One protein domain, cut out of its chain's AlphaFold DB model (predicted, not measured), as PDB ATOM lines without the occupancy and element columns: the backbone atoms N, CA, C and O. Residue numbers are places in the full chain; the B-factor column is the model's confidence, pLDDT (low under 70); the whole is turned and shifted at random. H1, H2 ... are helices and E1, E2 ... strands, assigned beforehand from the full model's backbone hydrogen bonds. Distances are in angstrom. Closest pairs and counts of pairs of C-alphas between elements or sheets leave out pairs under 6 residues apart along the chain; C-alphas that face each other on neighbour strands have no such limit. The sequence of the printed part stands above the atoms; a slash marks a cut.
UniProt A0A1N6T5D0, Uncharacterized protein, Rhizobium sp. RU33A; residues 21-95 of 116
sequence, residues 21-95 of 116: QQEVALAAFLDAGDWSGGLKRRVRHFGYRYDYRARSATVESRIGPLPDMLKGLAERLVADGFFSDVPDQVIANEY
ATOM      1  N   GLN A  21       9.294  56.724 133.475       97.56
ATOM      2  CA  GLN A  21       8.653  57.892 132.866       97.56
ATOM      3  C   GLN A  21       9.659  59.018 132.597       97.56
ATOM      4  O   GLN A  21       9.571  59.679 131.562       97.56
ATOM      5  N   GLN A  22      10.610  59.237 133.512       97.56
ATOM      6  CA  GLN A  22      11.688  60.207 133.319       97.56
ATOM      7  C   GLN A  22      12.626  59.771 132.194       97.56
ATOM      8  O   GLN A  22      13.025  60.618 131.403       97.56
ATOM      9  N   GLU A  23      12.926  58.477 132.079       97.94
ATOM     10  CA  GLU A  23      13.751  57.925 131.001       97.94
ATOM     11  C   GLU A  23      13.154  58.233 129.623       97.94
ATOM     12  O   GLU A  23      13.829  58.814 128.774       97.94
ATOM     13  N   VAL A  24      11.863  57.938 129.424       98.25
ATOM     14  CA  VAL A  24      11.161  58.232 128.163       98.25
ATOM     15  C   VAL A  24      11.185  59.730 127.847       98.25
ATOM     16  O   VAL A  24      11.462  60.122 126.711       98.25
ATOM     17  N   ALA A  25      10.918  60.581 128.842       98.06
ATOM     18  CA  ALA A  25      10.921  62.030 128.655       98.06
ATOM     19  C   ALA A  25      12.325  62.575 128.338       98.06
ATOM     20  O   ALA A  25      12.466  63.423 127.455       98.06
ATOM     21  N   LEU A  26      13.355  62.074 129.025       98.00
ATOM     22  CA  LEU A  26      14.746  62.481 128.837       98.00
ATOM     23  C   LEU A  26      15.268  62.042 127.468       98.00
ATOM     24  O   LEU A  26      15.880  62.851 126.775       98.00
ATOM     25  N   ALA A  27      14.979  60.810 127.047       97.56
ATOM     26  CA  ALA A  27      15.333  60.319 125.719       97.56
ATOM     27  C   ALA A  27      14.681  61.171 124.621       97.56
ATOM     28  O   ALA A  27      15.381  61.692 123.756       97.56
ATOM     29  N   ALA A  28      13.372  61.430 124.710       98.00
ATOM     30  CA  ALA A  28      12.671  62.273 123.740       98.00
ATOM     31  C   ALA A  28      13.235  63.706 123.683       98.00
ATOM     32  O   ALA A  28      13.405  64.273 122.602       98.00
ATOM     33  N   PHE A  29      13.569  64.295 124.835       98.06
ATOM     34  CA  PHE A  29      14.235  65.597 124.908       98.06
ATOM     35  C   PHE A  29      15.638  65.582 124.272       98.06
ATOM     36  O   PHE A  29      16.048  66.543 123.607       98.06
ATOM     37  N   LEU A  30      16.388  64.495 124.464       97.69
ATOM     38  CA  LEU A  30      17.712  64.325 123.876       97.69
ATOM     39  C   LEU A  30      17.649  64.093 122.355       97.69
ATOM     40  O   LEU A  30      18.479  64.639 121.625       97.69
ATOM     41  N   ASP A  31      16.647  63.375 121.864       96.75
ATOM     42  CA  ASP A  31      16.470  63.091 120.435       96.75
ATOM     43  C   ASP A  31      15.918  64.280 119.644       96.75
ATOM     44  O   ASP A  31      16.175  64.403 118.448       96.75
ATOM     45  N   ALA A  32      15.208  65.196 120.306       96.56
ATOM     46  CA  ALA A  32      14.665  66.399 119.678       96.56
ATOM     47  C   ALA A  32      15.722  67.470 119.343       96.56
ATOM     48  O   ALA A  32      15.392  68.469 118.703       96.56
ATOM     49  N   GLY A  33      16.966  67.317 119.806       94.12
ATOM     50  CA  GLY A  33      18.029  68.292 119.573       94.12
ATOM     51  C   GLY A  33      19.174  67.764 118.720       94.12
ATOM     52  O   GLY A  33      19.352  66.562 118.536       94.12
ATOM     53  N   ASP A  34      19.999  68.689 118.238       94.69
ATOM     54  CA  ASP A  34      21.094  68.351 117.337       94.69
ATOM     55  C   ASP A  34      22.257  67.679 118.066       94.69
ATOM     56  O   ASP A  34      22.839  68.209 119.018       94.69
ATOM     57  N   TRP A  35      22.634  66.515 117.555       96.69
ATOM     58  CA  TRP A  35      23.787  65.755 118.003       96.69
ATOM     59  C   TRP A  35      25.048  66.146 117.232       96.69
ATOM     60  O   TRP A  35      25.063  66.161 116.000       96.69
ATOM     61  N   SER A  36      26.153  66.380 117.941       94.44
ATOM     62  CA  SER A  36      27.454  66.578 117.299       94.44
ATOM     63  C   SER A  36      28.092  65.237 116.938       94.44
ATOM     64  O   SER A  36      28.341  64.408 117.812       94.44
ATOM     65  N   GLY A  37      28.409  65.045 115.655       90.56
ATOM     66  CA  GLY A  37      29.147  63.886 115.131       90.56
ATOM     67  C   GLY A  37      30.669  64.074 115.079       90.56
ATOM     68  O   GLY A  37      31.338  63.407 114.298       90.56
ATOM     69  N   GLY A  38      31.228  65.018 115.846       88.75
ATOM     70  CA  GLY A  38      32.669  65.322 115.827       88.75
ATOM     71  C   GLY A  38      33.567  64.229 116.423       88.75
ATOM     72  O   GLY A  38      34.788  64.287 116.272       88.75
ATOM     73  N   LEU A  39      32.979  63.237 117.094       90.69
ATOM     74  CA  LEU A  39      33.647  62.057 117.640       90.69
ATOM     75  C   LEU A  39      33.041  60.792 117.016       90.69
ATOM     76  O   LEU A  39      32.028  60.848 116.328       90.69
ATOM     77  N   LYS A  40      33.642  59.622 117.285       92.81
ATOM     78  CA  LYS A  40      33.052  58.334 116.872       92.81
ATOM     79  C   LYS A  40      31.632  58.154 117.424       92.81
ATOM     80  O   LYS A  40      30.772  57.654 116.713       92.81
ATOM     81  N   ARG A  41      31.415  58.568 118.673       94.94
ATOM     82  CA  ARG A  41      30.102  58.662 119.324       94.94
ATOM     83  C   ARG A  41      29.482  60.035 119.079       94.94
ATOM     84  O   ARG A  41      30.219  60.996 118.836       94.94
ATOM     85  N   ARG A  42      28.166  60.155 119.221       97.12
ATOM     86  CA  ARG A  42      27.502  61.462 119.160       97.12
ATOM     87  C   ARG A  42      27.486  62.123 120.535       97.12
ATOM     88  O   ARG A  42      27.390  61.436 121.548       97.12
ATOM     89  N   VAL A  43      27.602  63.451 120.576       97.38
ATOM     90  CA  VAL A  43      27.632  64.210 121.839       97.38
ATOM     91  C   VAL A  43      26.744  65.449 121.810       97.38
ATOM     92  O   VAL A  43      26.629  66.122 120.782       97.38
ATOM     93  N   ARG A  44      26.163  65.783 122.964       97.69
ATOM     94  CA  ARG A  44      25.484  67.057 123.239       97.69
ATOM     95  C   ARG A  44      25.999  67.629 124.553       97.69
ATOM     96  O   ARG A  44      26.291  66.887 125.483       97.69
ATOM     97  N   HIS A  45      26.102  68.951 124.611       97.81
ATOM     98  CA  HIS A  45      26.572  69.677 125.786       97.81
ATOM     99  C   HIS A  45      25.508  70.674 126.222       97.81
ATOM    100  O   HIS A  45      24.902  71.337 125.377       97.81
ATOM    101  N   PHE A  46      25.340  70.811 127.530       98.31
ATOM    102  CA  PHE A  46      24.472  71.792 128.167       98.31
ATOM    103  C   PHE A  46      25.253  72.469 129.290       98.31
ATOM    104  O   PHE A  46      26.099  71.832 129.917       98.31
ATOM    105  N   GLY A  47      25.004  73.758 129.526       98.19
ATOM    106  CA  GLY A  47      25.796  74.534 130.479       98.19
ATOM    107  C   GLY A  47      27.111  75.015 129.877       98.19
ATOM    108  O   GLY A  47      27.246  76.168 129.462       98.19
ATOM    109  N   TYR A  48      28.055  74.084 129.745       97.94
ATOM    110  CA  TYR A  48      29.387  74.319 129.193       97.94
ATOM    111  C   TYR A  48      29.702  73.303 128.104       97.94
ATOM    112  O   TYR A  48      29.351  72.123 128.188       97.94
ATOM    113  N   ARG A  49      30.406  73.756 127.072       96.69
ATOM    114  CA  ARG A  49      31.026  72.878 126.083       96.69
ATOM    115  C   ARG A  49      32.312  72.293 126.663       96.69
ATOM    116  O   ARG A  49      33.074  73.006 127.300       96.69
ATOM    117  N   TYR A  50      32.577  71.021 126.387       95.94
ATOM    118  CA  TYR A  50      33.874  70.415 126.660       95.94
ATOM    119  C   TYR A  50      34.679  70.328 125.360       95.94
ATOM    120  O   TYR A  50      34.203  69.791 124.353       95.94
ATOM    121  N   ASP A  51      35.888  70.885 125.352       93.25
ATOM    122  CA  ASP A  51      36.798  70.779 124.217       93.25
ATOM    123  C   ASP A  51      37.601  69.479 124.326       93.25
ATOM    124  O   ASP A  51      38.533  69.358 125.116       93.25
ATOM    125  N   TYR A  52      37.268  68.491 123.496       91.56
ATOM    126  CA  TYR A  52      37.960  67.198 123.483       91.56
ATOM    127  C   TYR A  52      39.394  67.253 122.936       91.56
ATOM    128  O   TYR A  52      40.173  66.335 123.207       91.56
ATOM    129  N   ARG A  53      39.752  68.279 122.152       90.06
ATOM    130  CA  ARG A  53      41.120  68.460 121.640       90.06
ATOM    131  C   ARG A  53      42.003  69.075 122.715       90.06
ATOM    132  O   ARG A  53      43.093  68.565 122.958       90.06
ATOM    133  N   ALA A  54      41.513  70.132 123.359       91.88
ATOM    134  CA  ALA A  54      42.205  70.795 124.461       91.88
ATOM    135  C   ALA A  54      42.067  70.045 125.797       91.88
ATOM    136  O   ALA A  54      42.805  70.340 126.731       91.88
ATOM    137  N   ARG A  55      41.136  69.083 125.879       91.50
ATOM    138  CA  ARG A  55      40.758  68.336 127.091       91.50
ATOM    139  C   ARG A  55      40.427  69.265 128.255       91.50
ATOM    140  O   ARG A  55      40.944  69.100 129.354       91.50
ATOM    141  N   SER A  56      39.612  70.276 127.977       93.38
ATOM    142  CA  SER A  56      39.245  71.279 128.968       93.38
ATOM    143  C   SER A  56      37.844  71.846 128.759       93.38
ATOM    144  O   SER A  56      37.291  71.815 127.658       93.38
ATOM    145  N   ALA A  57      37.284  72.379 129.839       91.69
ATOM    146  CA  ALA A  57      36.179  73.319 129.843       91.69
ATOM    147  C   ALA A  57      36.605  74.503 130.717       91.69
ATOM    148  O   ALA A  57      37.107  74.318 131.822       91.69
ATOM    149  N   THR A  58      36.452  75.711 130.191       92.31
ATOM    150  CA  THR A  58      36.791  76.960 130.882       92.31
ATOM    151  C   THR A  58      35.545  77.820 131.057       92.31
ATOM    152  O   THR A  58      34.480  77.503 130.523       92.31
ATOM    153  N   VAL A  59      35.668  78.954 131.745       89.81
ATOM    154  CA  VAL A  59      34.567  79.921 131.886       89.81
ATOM    155  C   VAL A  59      34.059  80.390 130.514       89.81
ATOM    156  O   VAL A  59      32.853  80.518 130.304       89.81
ATOM    157  N   GLU A  60      34.958  80.556 129.541       93.06
ATOM    158  CA  GLU A  60      34.637  80.930 128.157       93.06
ATOM    159  C   GLU A  60      33.905  79.819 127.391       93.06
ATOM    160  O   GLU A  60      33.330  80.064 126.332       93.06
ATOM    161  N   SER A  61      33.905  78.593 127.921       94.69
ATOM    162  CA  SER A  61      33.210  77.452 127.324       94.69
ATOM    163  C   SER A  61      31.716  77.421 127.663       94.69
ATOM    164  O   SER A  61      31.010  76.523 127.197       94.69
ATOM    165  N   ARG A  62      31.211  78.378 128.454       97.00
ATOM    166  CA  ARG A  62      29.789  78.479 128.798       97.00
ATOM    167  C   ARG A  62      28.945  78.737 127.550       97.00
ATOM    168  O   ARG A  62      29.154  79.706 126.827       97.00
ATOM    169  N   ILE A  63      27.954  77.881 127.321       97.00
ATOM    170  CA  ILE A  63      27.057  77.928 126.154       97.00
ATOM    171  C   ILE A  63      25.605  78.255 126.519       97.00
ATOM    172  O   ILE A  63      24.772  78.401 125.629       97.00
ATOM    173  N   GLY A  64      25.290  78.382 127.808       96.75
ATOM    174  CA  GLY A  64      23.964  78.764 128.290       96.75
ATOM    175  C   GLY A  64      23.651  78.151 129.654       96.75
ATOM    176  O   GLY A  64      24.507  77.486 130.227       96.75
ATOM    177  N   PRO A  65      22.454  78.385 130.212       97.25
ATOM    178  CA  PRO A  65      21.980  77.639 131.373       97.25
ATOM    179  C   PRO A  65      21.623  76.189 131.002       97.25
ATOM    180  O   PRO A  65      21.460  75.855 129.825       97.25
ATOM    181  N   LEU A  66      21.443  75.337 132.014       98.38
ATOM    182  CA  LEU A  66      20.781  74.049 131.818       98.38
ATOM    183  C   LEU A  66      19.302  74.273 131.449       98.38
ATOM    184  O   LEU A  66      18.632  75.066 132.113       98.38
ATOM    185  N   PRO A  67      18.772  73.579 130.426       98.06
ATOM    186  CA  PRO A  67      17.334  73.517 130.165       98.06
ATOM    187  C   PRO A  67      16.566  72.984 131.377       98.06
ATOM    188  O   PRO A  67      17.085  72.126 132.089       98.06
ATOM    189  N   ASP A  68      15.319  73.424 131.572       97.75
ATOM    190  CA  ASP A  68      14.523  73.132 132.779       97.75
ATOM    191  C   ASP A  68      14.459  71.642 133.137       97.75
ATOM    192  O   ASP A  68      14.576  71.282 134.306       97.75
ATOM    193  N   MET A  69      14.350  70.763 132.136       96.62
ATOM    194  CA  MET A  69      14.364  69.313 132.352       96.62
ATOM    195  C   MET A  69      15.661  68.835 133.024       96.62
ATOM    196  O   MET A  69      15.609  68.053 133.968       96.62
ATOM    197  N   LEU A  70      16.819  69.311 132.558       98.44
ATOM    198  CA  LEU A  70      18.123  68.941 133.116       98.44
ATOM    199  C   LEU A  70      18.399  69.675 134.429       98.44
ATOM    200  O   LEU A  70      18.962  69.090 135.349       98.44
ATOM    201  N   LYS A  71      17.950  70.927 134.543       98.44
ATOM    202  CA  LYS A  71      18.026  71.706 135.781       98.44
ATOM    203  C   LYS A  71      17.254  71.029 136.916       98.44
ATOM    204  O   LYS A  71      17.781  70.933 138.016       98.44
ATOM    205  N   GLY A  72      16.064  70.493 136.642       98.12
ATOM    206  CA  GLY A  72      15.286  69.751 137.636       98.12
ATOM    207  C   GLY A  72      15.987  68.479 138.126       98.12
ATOM    208  O   GLY A  72      15.919  68.158 139.311       98.12
ATOM    209  N   LEU A  73      16.714  67.774 137.247       98.19
ATOM    210  CA  LEU A  73      17.551  66.638 137.653       98.19
ATOM    211  C   LEU A  73      18.751  67.092 138.497       98.19
ATOM    212  O   LEU A  73      19.022  66.491 139.533       98.19
ATOM    213  N   ALA A  74      19.423  68.175 138.099       98.38
ATOM    214  CA  ALA A  74      20.545  68.756 138.836       98.38
ATOM    215  C   ALA A  74      20.143  69.215 140.252       98.38
ATOM    216  O   ALA A  74      20.843  68.941 141.222       98.38
ATOM    217  N   GLU A  75      18.986  69.865 140.396       98.56
ATOM    218  CA  GLU A  75      18.444  70.271 141.699       98.56
ATOM    219  C   GLU A  75      18.083  69.063 142.569       98.56
ATOM    220  O   GLU A  75      18.345  69.063 143.773       98.56
ATOM    221  N   ARG A  76      17.529  68.005 141.965       98.31
ATOM    222  CA  ARG A  76      17.223  66.765 142.681       98.31
ATOM    223  C   ARG A  76      18.485  66.052 143.168       98.31
ATOM    224  O   ARG A  76      18.467  65.530 144.275       98.31
ATOM    225  N   LEU A  77      19.577  66.060 142.399       98.25
ATOM    226  CA  LEU A  77      20.863  65.500 142.843       98.25
ATOM    227  C   LEU A  77      21.346  66.146 144.151       98.25
ATOM    228  O   LEU A  77      21.836  65.447 145.035       98.25
ATOM    229  N   VAL A  78      21.161  67.460 144.296       98.38
ATOM    230  CA  VAL A  78      21.463  68.174 145.547       98.38
ATOM    231  C   VAL A  78      20.464  67.814 146.644       98.38
ATOM    232  O   VAL A  78      20.866  67.515 147.766       98.38
ATOM    233  N   ALA A  79      19.163  67.807 146.335       98.38
ATOM    234  CA  ALA A  79      18.117  67.486 147.309       98.38
ATOM    235  C   ALA A  79      18.260  66.071 147.897       98.38
ATOM    236  O   ALA A  79      18.000  65.869 149.084       98.38
ATOM    237  N   ASP A  80      18.718  65.119 147.084       97.88
ATOM    238  CA  ASP A  80      18.979  63.735 147.483       97.88
ATOM    239  C   ASP A  80      20.365  63.566 148.153       97.88
ATOM    240  O   ASP A  80      20.703  62.477 148.617       97.88
ATOM    241  N   GLY A  81      21.159  64.642 148.251       97.50
ATOM    242  CA  GLY A  81      22.435  64.681 148.971       97.50
ATOM    243  C   GLY A  81      23.644  64.155 148.193       97.50
ATOM    244  O   GLY A  81      24.684  63.904 148.800       97.50
ATOM    245  N   PHE A  82      23.532  63.984 146.872       96.94
ATOM    246  CA  PHE A  82      24.640  63.525 146.026       96.94
ATOM    247  C   PHE A  82      25.636  64.638 145.686       96.94
ATOM    248  O   PHE A  82      26.816  64.361 145.498       96.94
ATOM    249  N   PHE A  83      25.174  65.890 145.617       97.81
ATOM    250  CA  PHE A  83      25.997  67.066 145.321       97.81
ATOM    251  C   PHE A  83      25.824  68.137 146.402       97.81
ATOM    252  O   PHE A  83      24.727  68.313 146.932       97.81
ATOM    253  N   SER A  84      26.893  68.885 146.699       96.50
ATOM    254  CA  SER A  84      26.830  70.066 147.575       96.50
ATOM    255  C   SER A  84      26.177  71.269 146.895       96.50
ATOM    256  O   SER A  84      25.494  72.054 147.547       96.50
ATOM    257  N   ASP A  85      26.375  71.386 145.582       96.69
ATOM    258  CA  ASP A  85      25.946  72.503 144.752       96.69
ATOM    259  C   ASP A  85      25.293  71.980 143.473       96.69
ATOM    260  O   ASP A  85      25.632  70.903 142.983       96.69
ATOM    261  N   VAL A  86      24.347  72.743 142.917       97.81
ATOM    262  CA  VAL A  86      23.626  72.334 141.703       97.81
ATOM    263  C   VAL A  86      24.621  72.261 140.539       97.81
ATOM    264  O   VAL A  86      25.165  73.308 140.174       97.81
ATOM    265  N   PRO A  87      24.858  71.079 139.933       97.94
ATOM    266  CA  PRO A  87      25.773  70.976 138.808       97.94
ATOM    267  C   PRO A  87      25.248  71.811 137.641       97.94
ATOM    268  O   PRO A  87      24.053  71.815 137.336       97.94
ATOM    269  N   ASP A  88      26.149  72.533 136.983       97.38
ATOM    270  CA  ASP A  88      25.809  73.491 135.934       97.38
ATOM    271  C   ASP A  88      26.186  73.008 134.529       97.38
ATOM    272  O   ASP A  88      25.967  73.734 133.559       97.38
ATOM    273  N   GLN A  89      26.678  71.771 134.400       98.06
ATOM    274  CA  GLN A  89      27.042  71.142 133.136       98.06
ATOM    275  C   GLN A  89      26.462  69.731 133.004       98.06
ATOM    276  O   GLN A  89      26.482  68.941 133.942       98.06
ATOM    277  N   VAL A  90      26.000  69.401 131.794       98.31
ATOM    278  CA  VAL A  90      25.617  68.037 131.401       98.31
ATOM    279  C   VAL A  90      26.222  67.718 130.036       98.31
ATOM    280  O   VAL A  90      26.104  68.511 129.095       98.31
ATOM    281  N   ILE A  91      26.835  66.540 129.909       97.81
ATOM    282  CA  ILE A  91      27.346  66.008 128.641       97.81
ATOM    283  C   ILE A  91      26.595  64.717 128.314       97.81
ATOM    284  O   ILE A  91      26.845  63.671 128.908       97.81
ATOM    285  N   ALA A  92      25.693  64.772 127.336       97.94
ATOM    286  CA  ALA A  92      25.009  63.583 126.840       97.94
ATOM    287  C   ALA A  92      25.849  62.922 125.741       97.94
ATOM    288  O   ALA A  92      26.316  63.587 124.812       97.94
ATOM    289  N   ASN A  93      26.031  61.608 125.838       97.69
ATOM    290  CA  ASN A  93      26.776  60.805 124.876       97.69
ATOM    291  C   ASN A  93      25.859  59.701 124.342       97.69
ATOM    292  O   ASN A  93      25.275  58.967 125.134       97.69
ATOM    293  N   GLU A  94      25.775  59.553 123.023       97.56
ATOM    294  CA  GLU A  94      25.052  58.449 122.390       97.56
ATOM    295  C   GLU A  94      26.031  57.523 121.667       97.56
ATOM    296  O   GLU A  94      26.884  57.963 120.886       97.56
ATOM    297  N   TYR A  95      25.883  56.228 121.942       97.00
ATOM    298  CA  TYR A  95      26.703  55.160 121.394       97.00
ATOM    299  C   TYR A  95      25.848  54.222 120.546       97.00
ATOM    300  O   TYR A  95      24.863  53.662 121.021       97.00
TER     301      TYR A  95
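This is residues 21 to 95 of the 116 residues of an uncharacterized protein of Rhizobium sp. RU33A (UniProt A0A1N6T5D0). A short ribbon of two antiparallel strands, E1 and E2, forms the middle, with two helices, H1 and H2, set at an angle to each other on one side of it and a long loop, residues 47 to 67, that swings out on the other side and comes back to H2. The fit is loose, with few C-alpha contacts between the helices and between each helix and E2. The printed part has 75 residues with two named helices and two named strands, in the order H1, E1, H2, E2 along the chain; the class is mixed, helices and strands, with 33 residues, under half, in named elements. The whole is only just compact, close to loose, with a radius of gyration of the C-alphas of 13.2 A, and the C-alphas span 34 by 29 by 19 A.

The sheet has the order E1 - E2. E1 is residues 42 to 46, 14.0 A from first to last C-alpha, and begins with C-alpha 42 at (27.502, 61.462, 119.160). E2 is residues 90 to 94, 13.2 A long, and ends with C-alpha 94 at (25.052, 58.449, 122.390). H2, the longest helix, is residues 68 to 79, 16.0 A long. H1 is residues 21 to 31, 15.6 A long, and begins with C-alpha 21 at (8.653, 57.892, 132.866).

E1 and E2 are antiparallel neighbours, with 165 degrees between their N-to-C directions. The C-alphas of Val 43 and Asn 93 face each other at 4.6 A. Across the pair, N 44 and O 92 are 2.9 A apart and N 90 and O 46 are 3.1 A apart, both within hydrogen-bond range. The closest C-alphas of H2 and E2 are those of Leu 70 and Val 90, 7.7 A apart. The closest C-alphas of H1 and E2 are those of Leu 30 and Ala 92, 7.9 A apart. H1 and H2 are close but not clearly touching, the closest C-alphas being those of Leu 26 and Met 69, 7.7 A apart. They run opposite ways at a steep tilt of 46 degrees. In H1 and H2 every O i to N i+4 pair is within hydrogen-bond range.

The two C-alphas farthest apart are those of Gln 21 and Ala 54, at 36.9 A. The link from E1 to H2, residues 47 to 67, is long; residues 59 to 61 in it are a short helical run. The links from H1 to E1 and from H2 to E2 are short, with 10 residues each. The printed part has no cut. The mean pLDDT of the printed part is 96.3, and no printed residue is under 70.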